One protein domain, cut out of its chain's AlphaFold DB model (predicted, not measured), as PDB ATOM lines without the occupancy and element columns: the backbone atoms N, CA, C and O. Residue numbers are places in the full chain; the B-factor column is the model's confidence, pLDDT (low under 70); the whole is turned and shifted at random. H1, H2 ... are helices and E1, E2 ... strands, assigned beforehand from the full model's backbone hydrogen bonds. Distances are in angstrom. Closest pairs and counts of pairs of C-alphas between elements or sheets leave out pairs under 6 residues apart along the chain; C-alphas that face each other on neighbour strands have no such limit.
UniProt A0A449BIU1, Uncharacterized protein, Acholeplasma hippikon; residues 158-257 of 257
ATOM      1  N   ASN A 158     121.723 113.952 179.025       72.19
ATOM      2  CA  ASN A 158     121.979 115.091 178.156       72.19
ATOM      3  C   ASN A 158     121.948 116.392 178.948       72.19
ATOM      4  O   ASN A 158     120.971 116.687 179.629       72.19
ATOM      5  N   TYR A 159     122.989 117.196 178.793       77.88
ATOM      6  CA  TYR A 159     123.113 118.510 179.404       77.88
ATOM      7  C   TYR A 159     123.187 119.549 178.290       77.88
ATOM      8  O   TYR A 159     124.040 119.445 177.410       77.88
ATOM      9  N   VAL A 160     122.298 120.535 178.316       84.31
ATOM     10  CA  VAL A 160     122.294 121.685 177.411       84.31
ATOM     11  C   VAL A 160     122.624 122.937 178.206       84.31
ATOM     12  O   VAL A 160     122.098 123.149 179.295       84.31
ATOM     13  N   ILE A 161     123.517 123.761 177.667       85.56
ATOM     14  CA  ILE A 161     123.947 125.006 178.299       85.56
ATOM     15  C   ILE A 161     123.750 126.157 177.323       85.56
ATOM     16  O   ILE A 161     124.174 126.076 176.171       85.56
ATOM     17  N   VAL A 162     123.127 127.228 177.806       85.19
ATOM     18  CA  VAL A 162     123.007 128.514 177.118       85.19
ATOM     19  C   VAL A 162     123.976 129.496 177.764       85.19
ATOM     20  O   VAL A 162     123.932 129.693 178.979       85.19
ATOM     21  N   VAL A 163     124.859 130.083 176.962       87.12
ATOM     22  CA  VAL A 163     125.974 130.906 177.438       87.12
ATOM     23  C   VAL A 163     125.918 132.304 176.849       87.12
ATOM     24  O   VAL A 163     125.782 132.458 175.629       87.12
ATOM     25  N   GLY A 164     126.132 133.287 177.719       80.38
ATOM     26  CA  GLY A 164     126.475 134.642 177.330       80.38
ATOM     27  C   GLY A 164     125.313 135.465 176.789       80.38
ATOM     28  O   GLY A 164     124.190 134.977 176.631       80.38
ATOM     29  N   ASP A 165     125.612 136.714 176.448       79.06
ATOM     30  CA  ASP A 165     124.639 137.668 175.898       79.06
ATOM     31  C   ASP A 165     124.175 137.249 174.493       79.06
ATOM     32  O   ASP A 165     123.003 137.387 174.142       79.06
ATOM     33  N   ASP A 166     125.067 136.611 173.726       81.56
ATOM     34  CA  ASP A 166     124.765 136.000 172.423       81.56
ATOM     35  C   ASP A 166     123.853 134.760 172.534       81.56
ATOM     36  O   ASP A 166     123.402 134.216 171.517       81.56
ATOM     37  N   LYS A 167     123.612 134.268 173.760       84.31
ATOM     38  CA  LYS A 167     122.770 133.105 174.073       84.31
ATOM     39  C   LYS A 167     123.125 131.887 173.207       84.31
ATOM     40  O   LYS A 167     122.263 131.264 172.576       84.31
ATOM     41  N   LYS A 168     124.421 131.557 173.160       87.88
ATOM     42  CA  LYS A 168     124.964 130.413 172.407       87.88
ATOM     43  C   LYS A 168     124.596 129.110 173.106       87.88
ATOM     44  O   LYS A 168     124.733 129.007 174.320       87.88
ATOM     45  N   ILE A 169     124.134 128.124 172.339       89.06
ATOM     46  CA  ILE A 169     123.607 126.859 172.868       89.06
ATOM     47  C   ILE A 169     124.614 125.739 172.614       89.06
ATOM     48  O   ILE A 169     125.084 125.550 171.490       89.06
ATOM     49  N   TYR A 170     124.893 124.958 173.650       87.62
ATOM     50  CA  TYR A 170     125.795 123.815 173.604       87.62
ATOM     51  C   TYR A 170     125.150 122.572 174.215       87.62
ATOM     52  O   TYR A 170     124.335 122.690 175.125       87.62
ATOM     53  N   LYS A 171     125.542 121.378 173.753       87.25
ATOM     54  CA  LYS A 171     125.071 120.080 174.264       87.25
ATOM     55  C   LYS A 171     126.241 119.185 174.666       87.25
ATOM     56  O   LYS A 171     127.256 119.116 173.974       87.25
ATOM     57  N   PHE A 172     126.056 118.457 175.760       82.94
ATOM     58  CA  PHE A 172     126.952 117.425 176.266       82.94
ATOM     59  C   PHE A 172     126.166 116.151 176.576       82.94
ATOM     60  O   PHE A 172     125.189 116.180 177.325       82.94
ATOM     61  N   LYS A 173     126.602 115.023 176.007       79.25
ATOM     62  CA  LYS A 173     126.045 113.692 176.285       79.25
ATOM     63  C   LYS A 173     127.015 112.907 177.170       79.25
ATOM     64  O   LYS A 173     128.197 112.819 176.851       79.25
ATOM     65  N   THR A 174     126.534 112.299 178.252       67.75
ATOM     66  CA  THR A 174     127.370 111.476 179.145       67.75
ATOM     67  C   THR A 174     126.580 110.363 179.818       67.75
ATOM     68  O   THR A 174     125.383 110.485 180.006       67.75
ATOM     69  N   ASN A 175     127.239 109.290 180.257       56.84
ATOM     70  CA  ASN A 175     126.611 108.274 181.115       56.84
ATOM     71  C   ASN A 175     126.606 108.684 182.599       56.84
ATOM     72  O   ASN A 175     126.050 107.992 183.451       56.84
ATOM     73  N   LYS A 176     127.257 109.804 182.939       52.75
ATOM     74  CA  LYS A 176     127.348 110.277 184.319       52.75
ATOM     75  C   LYS A 176     126.056 110.995 184.721       52.75
ATOM     76  O   LYS A 176     125.719 112.054 184.192       52.75
ATOM     77  N   LYS A 177     125.393 110.440 185.744       47.91
ATOM     78  CA  LYS A 177     124.240 111.033 186.458       47.91
ATOM     79  C   LYS A 177     124.495 112.448 186.972       47.91
ATOM     80  O   LYS A 177     123.552 113.189 187.211       47.91
ATOM     81  N   ARG A 178     125.761 112.785 187.220       47.16
ATOM     82  CA  ARG A 178     126.189 114.080 187.741       47.16
ATOM     83  C   ARG A 178     127.164 114.710 186.768       47.16
ATOM     84  O   ARG A 178     128.186 114.110 186.433       47.16
ATOM     85  N   PHE A 179     126.857 115.935 186.381       54.84
ATOM     86  CA  PHE A 179     127.765 116.807 185.670       54.84
ATOM     87  C   PHE A 179     128.173 117.946 186.606       54.84
ATOM     88  O   PHE A 179     127.368 118.819 186.928       54.84
ATOM     89  N   PHE A 180     129.414 117.917 187.095       57.62
ATOM     90  CA  PHE A 180     129.954 119.021 187.885       57.62
ATOM     91  C   PHE A 180     130.360 120.135 186.934       57.62
ATOM     92  O   PHE A 180     131.495 120.184 186.468       57.62
ATOM     93  N   VAL A 181     129.417 121.035 186.664       54.03
ATOM     94  CA  VAL A 181     129.615 122.163 185.749       54.03
ATOM     95  C   VAL A 181     130.884 122.956 186.101       54.03
ATOM     96  O   VAL A 181     131.642 123.314 185.209       54.03
ATOM     97  N   LYS A 182     131.197 123.105 187.397       55.09
ATOM     98  CA  LYS A 182     132.422 123.762 187.895       55.09
ATOM     99  C   LYS A 182     133.731 123.084 187.473       55.09
ATOM    100  O   LYS A 182     134.719 123.766 187.249       55.09
ATOM    101  N   GLN A 183     133.750 121.755 187.339       59.62
ATOM    102  CA  GLN A 183     134.953 121.025 186.910       59.62
ATOM    103  C   GLN A 183     135.246 121.212 185.418       59.62
ATOM    104  O   GLN A 183     136.385 121.039 185.000       59.62
ATOM    105  N   VAL A 184     134.229 121.544 184.619       61.41
ATOM    106  CA  VAL A 184     134.351 121.663 183.158       61.41
ATOM    107  C   VAL A 184     134.382 123.119 182.699       61.41
ATOM    108  O   VAL A 184     135.014 123.421 181.694       61.41
ATOM    109  N   LEU A 185     133.726 124.020 183.432       63.72
ATOM    110  CA  LEU A 185     133.620 125.442 183.090       63.72
ATOM    111  C   LEU A 185     134.436 126.356 184.020       63.72
ATOM    112  O   LEU A 185     134.529 127.545 183.747       63.72
ATOM    113  N   GLY A 186     135.063 125.816 185.072       60.62
ATOM    114  CA  GLY A 186     135.860 126.573 186.044       60.62
ATOM    115  C   GLY A 186     135.082 126.946 187.312       60.62
ATOM    116  O   GLY A 186     133.853 127.032 187.318       60.62
ATOM    117  N   ASN A 187     135.805 127.155 188.419       59.03
ATOM    118  CA  ASN A 187     135.218 127.379 189.750       59.03
ATOM    119  C   ASN A 187     134.507 128.732 189.914       59.03
ATOM    120  O   ASN A 187     133.676 128.865 190.813       59.03
ATOM    121  N   GLU A 188     134.812 129.705 189.057       67.50
ATOM    122  CA  GLU A 188     134.310 131.083 189.144       67.50
ATOM    123  C   GLU A 188     133.004 131.305 188.369       67.50
ATOM    124  O   GLU A 188     132.367 132.345 188.506       67.50
ATOM    125  N   VAL A 189     132.559 130.318 187.587       68.31
ATOM    126  CA  VAL A 189     131.370 130.464 186.743       68.31
ATOM    127  C   VAL A 189     130.099 130.231 187.551       68.31
ATOM    128  O   VAL A 189     129.878 129.153 188.118       68.31
ATOM    129  N   LYS A 190     129.216 131.232 187.553       72.12
ATOM    130  CA  LYS A 190     127.888 131.108 188.149       72.12
ATOM    131  C   LYS A 190     126.927 130.465 187.154       72.12
ATOM    132  O   LYS A 190     126.669 130.985 186.071       72.12
ATOM    133  N   VAL A 191     126.390 129.317 187.550       70.31
ATOM    134  CA  VAL A 191     125.513 128.491 186.719       70.31
ATOM    135  C   VAL A 191     124.111 128.530 187.299       70.31
ATOM    136  O   VAL A 191     123.919 128.237 188.479       70.31
ATOM    137  N   TYR A 192     123.142 128.856 186.457       74.25
ATOM    138  CA  TYR A 192     121.729 128.897 186.798       74.25
ATOM    139  C   TYR A 192     121.041 127.676 186.179       74.25
ATOM    140  O   TYR A 192     120.965 127.587 184.952       74.25
ATOM    141  N   PRO A 193     120.570 126.699 186.968       70.06
ATOM    142  CA  PRO A 193     119.738 125.628 186.432       70.06
ATOM    143  C   PRO A 193     118.417 126.225 185.930       70.06
ATOM    144  O   PRO A 193     117.833 127.077 186.592       70.06
ATOM    145  N   ARG A 194     117.971 125.813 184.741       70.75
ATOM    146  CA  ARG A 194     116.757 126.333 184.086       70.75
ATOM    147  C   ARG A 194     115.699 125.269 183.833       70.75
ATOM    148  O   ARG A 194     114.758 125.528 183.108       70.75
ATOM    149  N   GLY A 195     115.849 124.094 184.433       60.97
ATOM    150  CA  GLY A 195     114.849 123.033 184.381       60.97
ATOM    151  C   GLY A 195     115.225 121.862 183.478       60.97
ATOM    152  O   GLY A 195     116.363 121.724 183.014       60.97
ATOM    153  N   ILE A 196     114.254 120.973 183.292       65.31
ATOM    154  CA  ILE A 196     114.385 119.723 182.546       65.31
ATOM    155  C   ILE A 196     113.376 119.748 181.408       65.31
ATOM    156  O   ILE A 196     112.202 120.027 181.623       65.31
ATOM    157  N   TYR A 197     113.840 119.407 180.213       68.69
ATOM    158  CA  TYR A 197     113.059 119.457 178.988       68.69
ATOM    159  C   TYR A 197     113.157 118.136 178.245       68.69
ATOM    160  O   TYR A 197     114.147 117.403 178.360       68.69
ATOM    161  N   PHE A 198     112.123 117.839 177.469       61.28
ATOM    162  CA  PHE A 198     112.080 116.653 176.633       61.28
ATOM    163  C   PHE A 198     112.216 117.044 175.166       61.28
ATOM    164  O   PHE A 198     111.435 117.846 174.657       61.28
ATOM    165  N   GLU A 199     113.214 116.478 174.494       65.81
ATOM    166  CA  GLU A 199     113.471 116.701 173.073       65.81
ATOM    167  C   GLU A 199     113.931 115.382 172.444       65.81
ATOM    168  O   GLU A 199     114.789 114.698 173.002       65.81
ATOM    169  N   GLU A 200     113.337 115.005 171.305       66.69
ATOM    170  CA  GLU A 200     113.715 113.808 170.526       66.69
ATOM    171  C   GLU A 200     113.734 112.487 171.327       66.69
ATOM    172  O   GLU A 200     114.520 111.583 171.051       66.69
ATOM    173  N   GLY A 201     112.876 112.345 172.343       58.16
ATOM    174  CA  GLY A 201     112.844 111.133 173.169       58.16
ATOM    175  C   GLY A 201     113.881 111.102 174.302       58.16
ATOM    176  O   GLY A 201     113.927 110.131 175.058       58.16
ATOM    177  N   GLU A 202     114.705 112.145 174.452       60.69
ATOM    178  CA  GLU A 202     115.759 112.225 175.463       60.69
ATOM    179  C   GLU A 202     115.441 113.288 176.535       60.69
ATOM    180  O   GLU A 202     115.089 114.433 176.240       60.69
ATOM    181  N   ILE A 203     115.639 112.927 177.809       62.47
ATOM    182  CA  ILE A 203     115.569 113.876 178.931       62.47
ATOM    183  C   ILE A 203     116.813 114.765 178.902       62.47
ATOM    184  O   ILE A 203     117.942 114.267 178.972       62.47
ATOM    185  N   THR A 204     116.603 116.077 178.843       72.44
ATOM    186  CA  THR A 204     117.660 117.072 178.674       72.44
ATOM    187  C   THR A 204     117.608 118.119 179.783       72.44
ATOM    188  O   THR A 204     116.591 118.769 179.999       72.44
ATOM    189  N   TYR A 205     118.723 118.291 180.487       72.75
ATOM    190  CA  TYR A 205     118.865 119.265 181.570       72.75
ATOM    191  C   TYR A 205     119.375 120.590 181.008       72.75
ATOM    192  O   TYR A 205     120.423 120.598 180.361       72.75
ATOM    193  N   LEU A 206     118.673 121.693 181.262       79.31
ATOM    194  CA  LEU A 206     119.031 123.019 180.765       79.31
ATOM    195  C   LEU A 206     119.722 123.850 181.847       79.31
ATOM    196  O   LEU A 206     119.238 123.972 182.974       79.31
ATOM    197  N   PHE A 207     120.831 124.476 181.475       81.00
ATOM    198  CA  PHE A 207     121.562 125.422 182.308       81.00
ATOM    199  C   PHE A 207     121.772 126.731 181.563       81.00
ATOM    200  O   PHE A 207     121.933 126.758 180.343       81.00
ATOM    201  N   TYR A 208     121.824 127.814 182.322       81.56
ATOM    202  CA  TYR A 208     122.136 129.145 181.847       81.56
ATOM    203  C   TYR A 208     123.373 129.681 182.551       81.56
ATOM    204  O   TYR A 208     123.526 129.552 183.766       81.56
ATOM    205  N   ILE A 209     124.251 130.295 181.773       83.75
ATOM    206  CA  ILE A 209     125.441 130.980 182.250       83.75
ATOM    207  C   ILE A 209     125.390 132.375 181.658       83.75
ATOM    208  O   ILE A 209     125.415 132.538 180.439       83.75
ATOM    209  N   LYS A 210     125.284 133.367 182.538       81.31
ATOM    210  CA  LYS A 210     125.180 134.768 182.131       81.31
ATOM    211  C   LYS A 210     126.479 135.266 181.504       81.31
ATOM    212  O   LYS A 210     126.443 135.994 180.522       81.31
ATOM    213  N   ASP A 211     127.610 134.840 182.053       81.69
ATOM    214  CA  ASP A 211     128.918 135.313 181.624       81.69
ATOM    215  C   ASP A 211     129.302 134.734 180.253       81.69
ATOM    216  O   ASP A 211     129.070 133.557 179.957       81.69
ATOM    217  N   ASN A 212     129.934 135.561 179.418       78.00
ATOM    218  CA  ASN A 212     130.487 135.144 178.132       78.00
ATOM    219  C   ASN A 212     131.753 134.296 178.353       78.00
ATOM    220  O   ASN A 212     132.875 134.794 178.283       78.00
ATOM    221  N   ILE A 213     131.577 133.003 178.629       75.12
ATOM    222  CA  ILE A 213     132.690 132.063 178.815       75.12
ATOM    223  C   ILE A 213     133.057 131.349 177.511       75.12
ATOM    224  O   ILE A 213     132.198 131.000 176.697       75.12
ATOM    225  N   LYS A 214     134.352 131.065 177.329       68.94
ATOM    226  CA  LYS A 214     134.804 130.131 176.291       68.94
ATOM    227  C   LYS A 214     134.516 128.711 176.758       68.94
ATOM    228  O   LYS A 214     135.181 128.186 177.646       68.94
ATOM    229  N   VAL A 215     133.506 128.102 176.157       68.31
ATOM    230  CA  VAL A 215     133.158 126.710 176.417       68.31
ATOM    231  C   VAL A 215     134.204 125.800 175.765       68.31
ATOM    232  O   VAL A 215     134.545 125.977 174.598       68.31
ATOM    233  N   ILE A 216     134.713 124.816 176.509       66.12
ATOM    234  CA  ILE A 216     135.670 123.833 175.984       66.12
ATOM    235  C   ILE A 216     134.942 122.916 174.989       66.12
ATOM    236  O   ILE A 216     134.167 122.037 175.387       66.12
ATOM    237  N   GLU A 217     135.212 123.101 173.694       62.78
ATOM    238  CA  GLU A 217     134.543 122.388 172.590       62.78
ATOM    239  C   GLU A 217     134.735 120.861 172.628       62.78
ATOM    240  O   GLU A 217     133.960 120.107 172.040       62.78
ATOM    241  N   THR A 218     135.736 120.379 173.369       59.34
ATOM    242  CA  THR A 218     136.000 118.947 173.573       59.34
ATOM    243  C   THR A 218     134.870 118.242 174.328       59.34
ATOM    244  O   THR A 218     134.601 117.068 174.074       59.34
ATOM    245  N   PHE A 219     134.189 118.944 175.240       68.69
ATOM    246  CA  PHE A 219     133.071 118.394 176.015       68.69
ATOM    247  C   PHE A 219     131.730 118.882 175.478       68.69
ATOM    248  O   PHE A 219     130.802 118.098 175.304       68.69
ATOM    249  N   PHE A 220     131.624 120.165 175.169       76.62
ATOM    250  CA  PHE A 220     130.373 120.783 174.758       76.62
ATOM    251  C   PHE A 220     130.403 121.119 173.282       76.62
ATOM    252  O   PHE A 220     131.172 121.967 172.841       76.62
ATOM    253  N   LYS A 221     129.517 120.483 172.521       84.00
ATOM    254  CA  LYS A 221     129.395 120.756 171.091       84.00
ATOM    255  C   LYS A 221     128.327 121.820 170.856       84.00
ATOM    256  O   LYS A 221     127.298 121.770 171.538       84.00
ATOM    257  N   PRO A 222     128.526 122.751 169.906       84.94
ATOM    258  CA  PRO A 222     127.469 123.652 169.469       84.94
ATOM    259  C   PRO A 222     126.209 122.861 169.123       84.94
ATOM    260  O   PRO A 222     126.281 121.838 168.437       84.94
ATOM    261  N   TYR A 223     125.065 123.319 169.617       86.94
ATOM    262  CA  TYR A 223     123.806 122.606 169.474       86.94
ATOM    263  C   TYR A 223     122.774 123.466 168.759       86.94
ATOM    264  O   TYR A 223     122.455 124.572 169.189       86.94
ATOM    265  N   LYS A 224     122.252 122.941 167.649       84.75
ATOM    266  CA  LYS A 224     121.148 123.544 166.906       84.75
ATOM    267  C   LYS A 224     119.888 122.755 167.226       84.75
ATOM    268  O   LYS A 224     119.688 121.676 166.687       84.75
ATOM    269  N   SER A 225     119.076 123.306 168.116       84.94
ATOM    270  CA  SER A 225     117.755 122.785 168.457       84.94
ATOM    271  C   SER A 225     116.726 123.874 168.203       84.94
ATOM    272  O   SER A 225     116.958 125.034 168.551       84.94
ATOM    273  N   GLU A 226     115.602 123.509 167.591       84.50
ATOM    274  CA  GLU A 226     114.476 124.421 167.383       84.50
ATOM    275  C   GLU A 226     113.877 124.851 168.730       84.50
ATOM    276  O   GLU A 226     113.678 126.044 168.958       84.50
ATOM    277  N   LEU A 227     113.700 123.896 169.652       86.06
ATOM    278  CA  LEU A 227     113.199 124.125 171.005       86.06
ATOM    279  C   LEU A 227     114.088 125.103 171.780       86.06
ATOM    280  O   LEU A 227     113.630 126.147 172.234       86.06
ATOM    281  N   PHE A 228     115.380 124.811 171.919       87.50
ATOM    282  CA  PHE A 228     116.261 125.672 172.709       87.50
ATOM    283  C   PHE A 228     116.568 126.996 171.997       87.50
ATOM    284  O   PHE A 228     116.846 127.992 172.663       87.50
ATOM    285  N   SER A 229     116.451 127.060 170.665       87.00
ATOM    286  CA  SER A 229     116.505 128.332 169.925       87.00
ATOM    287  C   SER A 229     115.292 129.221 170.189       87.00
ATOM    288  O   SER A 229     115.425 130.445 170.122       87.00
ATOM    289  N   TYR A 230     114.140 128.624 170.496       87.88
ATOM    290  CA  TYR A 230     112.950 129.330 170.956       87.88
ATOM    291  C   TYR A 230     113.117 129.781 172.414       87.88
ATOM    292  O   TYR A 230     113.089 130.977 172.709       87.88
ATOM    293  N   LEU A 231     113.423 128.834 173.309       85.69
ATOM    294  CA  LEU A 231     113.515 129.061 174.753       85.69
ATOM    295  C   LEU A 231     114.641 130.007 175.173       85.69
ATOM    296  O   LEU A 231     114.513 130.697 176.184       85.69
ATOM    297  N   LYS A 232     115.743 130.090 174.413       87.31
ATOM    298  CA  LYS A 232     116.886 130.934 174.798       87.31
ATOM    299  C   LYS A 232     116.507 132.400 175.019       87.31
ATOM    300  O   LYS A 232     117.147 133.072 175.821       87.31
ATOM    301  N   LYS A 233     115.467 132.913 174.349       86.38
ATOM    302  CA  LYS A 233     115.017 134.306 174.514       86.38
ATOM    303  C   LYS A 233     114.581 134.591 175.952       86.38
ATOM    304  O   LYS A 233     114.930 135.643 176.478       86.38
ATOM    305  N   TYR A 234     113.966 133.605 176.594       86.00
ATOM    306  CA  TYR A 234     113.372 133.684 177.928       86.00
ATOM    307  C   TYR A 234     114.271 133.099 179.025       86.00
ATOM    308  O   TYR A 234     113.873 133.009 180.179       86.00
ATOM    309  N   ILE A 235     115.515 132.733 178.686       81.94
ATOM    310  CA  ILE A 235     116.426 131.955 179.543       81.94
ATOM    311  C   ILE A 235     116.768 132.609 180.897       81.94
ATOM    312  O   ILE A 235     117.326 131.971 181.787       81.94
ATOM    313  N   GLU A 236     116.490 133.898 181.057       78.75
ATOM    314  CA  GLU A 236     116.802 134.665 182.265       78.75
ATOM    315  C   GLU A 236     115.732 134.526 183.357       78.75
ATOM    316  O   GLU A 236     116.067 134.606 184.544       78.75
ATOM    317  N   SER A 237     114.491 134.222 182.974       77.69
ATOM    318  CA  SER A 237     113.335 134.093 183.860       77.69
ATOM    319  C   SER A 237     112.814 132.663 183.816       77.69
ATOM    320  O   SER A 237     112.446 132.166 182.757       77.69
ATOM    321  N   SER A 238     112.794 131.983 184.967       68.25
ATOM    322  CA  SER A 238     112.296 130.601 185.031       68.25
ATOM    323  C   SER A 238     110.807 130.519 184.694       68.25
ATOM    324  O   SER A 238     110.384 129.582 184.029       68.25
ATOM    325  N   HIS A 239     110.038 131.523 185.122       69.00
ATOM    326  CA  HIS A 239     108.602 131.604 184.878       69.00
ATOM    327  C   HIS A 239     108.292 131.761 183.385       69.00
ATOM    328  O   HIS A 239     107.500 131.001 182.829       69.00
ATOM    329  N   ASP A 240     108.984 132.686 182.714       77.50
ATOM    330  CA  ASP A 240     108.758 132.934 181.286       77.50
ATOM    331  C   ASP A 240     109.228 131.745 180.437       77.50
ATOM    332  O   ASP A 240     108.573 131.382 179.467       77.50
ATOM    333  N   LEU A 241     110.326 131.083 180.828       79.12
ATOM    334  CA  LEU A 241     110.811 129.844 180.204       79.12
ATOM    335  C   LEU A 241     109.761 128.732 180.193       79.12
ATOM    336  O   LEU A 241     109.660 127.996 179.212       79.12
ATOM    337  N   GLU A 242     109.035 128.571 181.294       68.38
ATOM    338  CA  GLU A 242     108.043 127.512 181.455       68.38
ATOM    339  C   GLU A 242     106.780 127.801 180.645       68.38
ATOM    340  O   GLU A 242     106.325 126.948 179.882       68.38
ATOM    341  N   MET A 243     106.263 129.028 180.747       75.25
ATOM    342  CA  MET A 243     105.127 129.482 179.947       75.25
ATOM    343  C   MET A 243     105.408 129.305 178.448       75.25
ATOM    344  O   MET A 243     104.605 128.742 177.708       75.25
ATOM    345  N   GLU A 244     106.599 129.706 178.012       83.06
ATOM    346  CA  GLU A 244     106.993 129.643 176.610       83.06
ATOM    347  C   GLU A 244     107.298 128.217 176.139       83.06
ATOM    348  O   GLU A 244     107.056 127.884 174.979       83.06
ATOM    349  N   TYR A 245     107.764 127.337 177.026       80.00
ATOM    350  CA  TYR A 245     107.869 125.915 176.713       80.00
ATOM    351  C   TYR A 245     106.504 125.297 176.419       80.00
ATOM    352  O   TYR A 245     106.352 124.622 175.399       80.00
ATOM    353  N   ASN A 246     105.506 125.568 177.258       74.00
ATOM    354  CA  ASN A 246     104.152 125.061 177.049       74.00
ATOM    355  C   ASN A 246     103.553 125.609 175.745       74.00
ATOM    356  O   ASN A 246     103.084 124.824 174.920       74.00
ATOM    357  N   ASN A 247     103.707 126.913 175.490       76.38
ATOM    358  CA  ASN A 247     103.301 127.542 174.230       76.38
ATOM    359  C   ASN A 247     103.960 126.868 173.011       76.38
ATOM    360  O   ASN A 247     103.300 126.602 172.005       76.38
ATOM    361  N   TYR A 248     105.255 126.543 173.091       79.94
ATOM    362  CA  TYR A 248     105.972 125.849 172.017       79.94
ATOM    363  C   TYR A 248     105.411 124.444 171.747       79.94
ATOM    364  O   TYR A 248     105.241 124.055 170.587       79.94
ATOM    365  N   ILE A 249     105.115 123.680 172.802       78.56
ATOM    366  CA  ILE A 249     104.537 122.337 172.678       78.56
ATOM    367  C   ILE A 249     103.140 122.407 172.050       78.56
ATOM    368  O   ILE A 249     102.871 121.665 171.102       78.56
ATOM    369  N   GLU A 250     102.289 123.331 172.498       74.69
ATOM    370  CA  GLU A 250     100.952 123.549 171.928       74.69
ATOM    371  C   GLU A 250     101.021 123.956 170.448       74.69
ATOM    372  O   GLU A 250     100.324 123.392 169.601       74.69
ATOM    373  N   MET A 251     101.930 124.870 170.090       80.81
ATOM    374  CA  MET A 251     102.163 125.261 168.697       80.81
ATOM    375  C   MET A 251     102.591 124.084 167.813       80.81
ATOM    376  O   MET A 251     102.169 123.995 166.657       80.81
ATOM    377  N   LYS A 252     103.448 123.191 168.320       77.50
ATOM    378  CA  LYS A 252     103.899 122.009 167.570       77.50
ATOM    379  C   LYS A 252     102.780 120.992 167.376       77.50
ATOM    380  O   LYS A 252     102.681 120.447 166.281       77.50
ATOM    381  N   GLN A 253     101.932 120.786 168.381       71.56
ATOM    382  CA  GLN A 253     100.771 119.897 168.285       71.56
ATOM    383  C   GLN A 253      99.731 120.412 167.279       71.56
ATOM    384  O   GLN A 253      99.219 119.639 166.472       71.56
ATOM    385  N   ASN A 254      99.485 121.724 167.252       63.78
ATOM    386  CA  ASN A 254      98.538 122.334 166.315       63.78
ATOM    387  C   ASN A 254      99.031 122.358 164.860       63.78
ATOM    388  O   ASN A 254      98.216 122.433 163.952       63.78
ATOM    389  N   LYS A 255     100.347 122.295 164.619       59.88
ATOM    390  CA  LYS A 255     100.925 122.188 163.265       59.88
ATOM    391  C   LYS A 255     100.976 120.759 162.719       59.88
ATOM    392  O   LYS A 255     101.268 120.587 161.541       59.88
ATOM    393  N   SER A 256     100.788 119.752 163.572       53.31
ATOM    394  CA  SER A 256     100.775 118.337 163.173       53.31
ATOM    395  C   SER A 256      99.375 117.783 162.882       53.31
ATOM    396  O   SER A 256      99.280 116.625 162.482       53.31
ATOM    397  N   ASN A 257      98.331 118.597 163.080       41.41
ATOM    398  CA  ASN A 257      96.940 118.330 162.698       41.41
ATOM    399  C   ASN A 257      96.583 119.109 161.429       41.41
ATOM    400  O   ASN A 257      95.747 118.594 160.657       41.41
TER     401      ASN A 257
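Overview. This is residues 158 to 257 of the 257 residues of an uncharacterized protein of Acholeplasma hippikon (UniProt A0A449BIU1). What shape do these coordinates draw? A strongly twisted wall of four strands, E1 to E4, has helix H2 over one face, and the long helix H3 folds back beside H2. Residues 250 to 257, at the far end of H3 and after it, stick out, while small H1 only grazes the sheet near the other end of the longest axis. What is it made of? The printed part has 100 residues with three named helices and four named strands, in the order E1 E2 H1 E3 E4 H2 H3, class mixed; the mixed sheet runs E2 E1 E4 E3. How spread out is it? It is compact, with a radius of gyration of the C-alphas of 13.7 A, yet elongated, spanning 46 by 28 by 19 A.

Arrangement. How do the strands pair? E1, residues 158 to 163, and E2, residues 168 to 174, form an antiparallel hairpin, with N 161 and O 170 2.9 A apart. E3, residues 191 to 199, bends by 56 degrees at residue 195 and forms a hairpin with E4, residues 202 to 209, N 194 and O 206 being 2.8 A apart. E1 and E4 are parallel, with N 160 and O 205 2.8 A apart. What joins E2 to E3? With H1, residues 181 to 185, they form a split strand-helix-strand unit, E1 and E4 standing between the two strands; its crossover is right-handed. The closest C-alphas of H1 and E3, those of Val 181 and Val 191, are 7.6 A apart. Where are the other helices? H2, residues 226 to 234, and H3, residues 238 to 255, are on one face of the sheet, making two layers, helices and sheet. H2 lies over E1 at a height over the sheet of 8.4 A, slantwise to the strands at 49 degrees to E1 on the local plane; their closest C-alphas, Val 162 and Lys 232, are 7.0 A apart. H3 touches H2 with residues 240 to 248 alone, opposite ways at a shallow tilt of 33 degrees, only just short of steep, in a helical hairpin whose closest C-alphas, Tyr 234 and Leu 241, are 5.1 A apart. Are the helix backbones complete? Every O i to N i+4 pair is within hydrogen-bond range in H1 and H3, but 3 of 5 in H2.

Along the chain. Where do the strands lie? E1 begins at C-alpha 158, (121.979, 115.091, 178.156), and is 16.3 A long; E2 is 20.2 A, E3 21.7 A and E4 22.2 A. And the helices? H1 is 5.8 A long, H2 14.1 A and H3 26.0 A, ending at C-alpha 255, (100.925, 122.188, 163.265).

Size, cuts and confidence. How far does it reach? The two C-alphas farthest apart, Asn 187 and Asn 257, are 47.7 A apart, and the printed part has no cut. Which link is long? Residues 210 to 225 join E4 to H2, and residues 221 to 222 pair antiparallel with residues 170 to 171 of E2. Where is confidence low? The mean pLDDT of the printed part is 73.3, and 38 residues are under 70, among them 174 to 189 and 195 to 203.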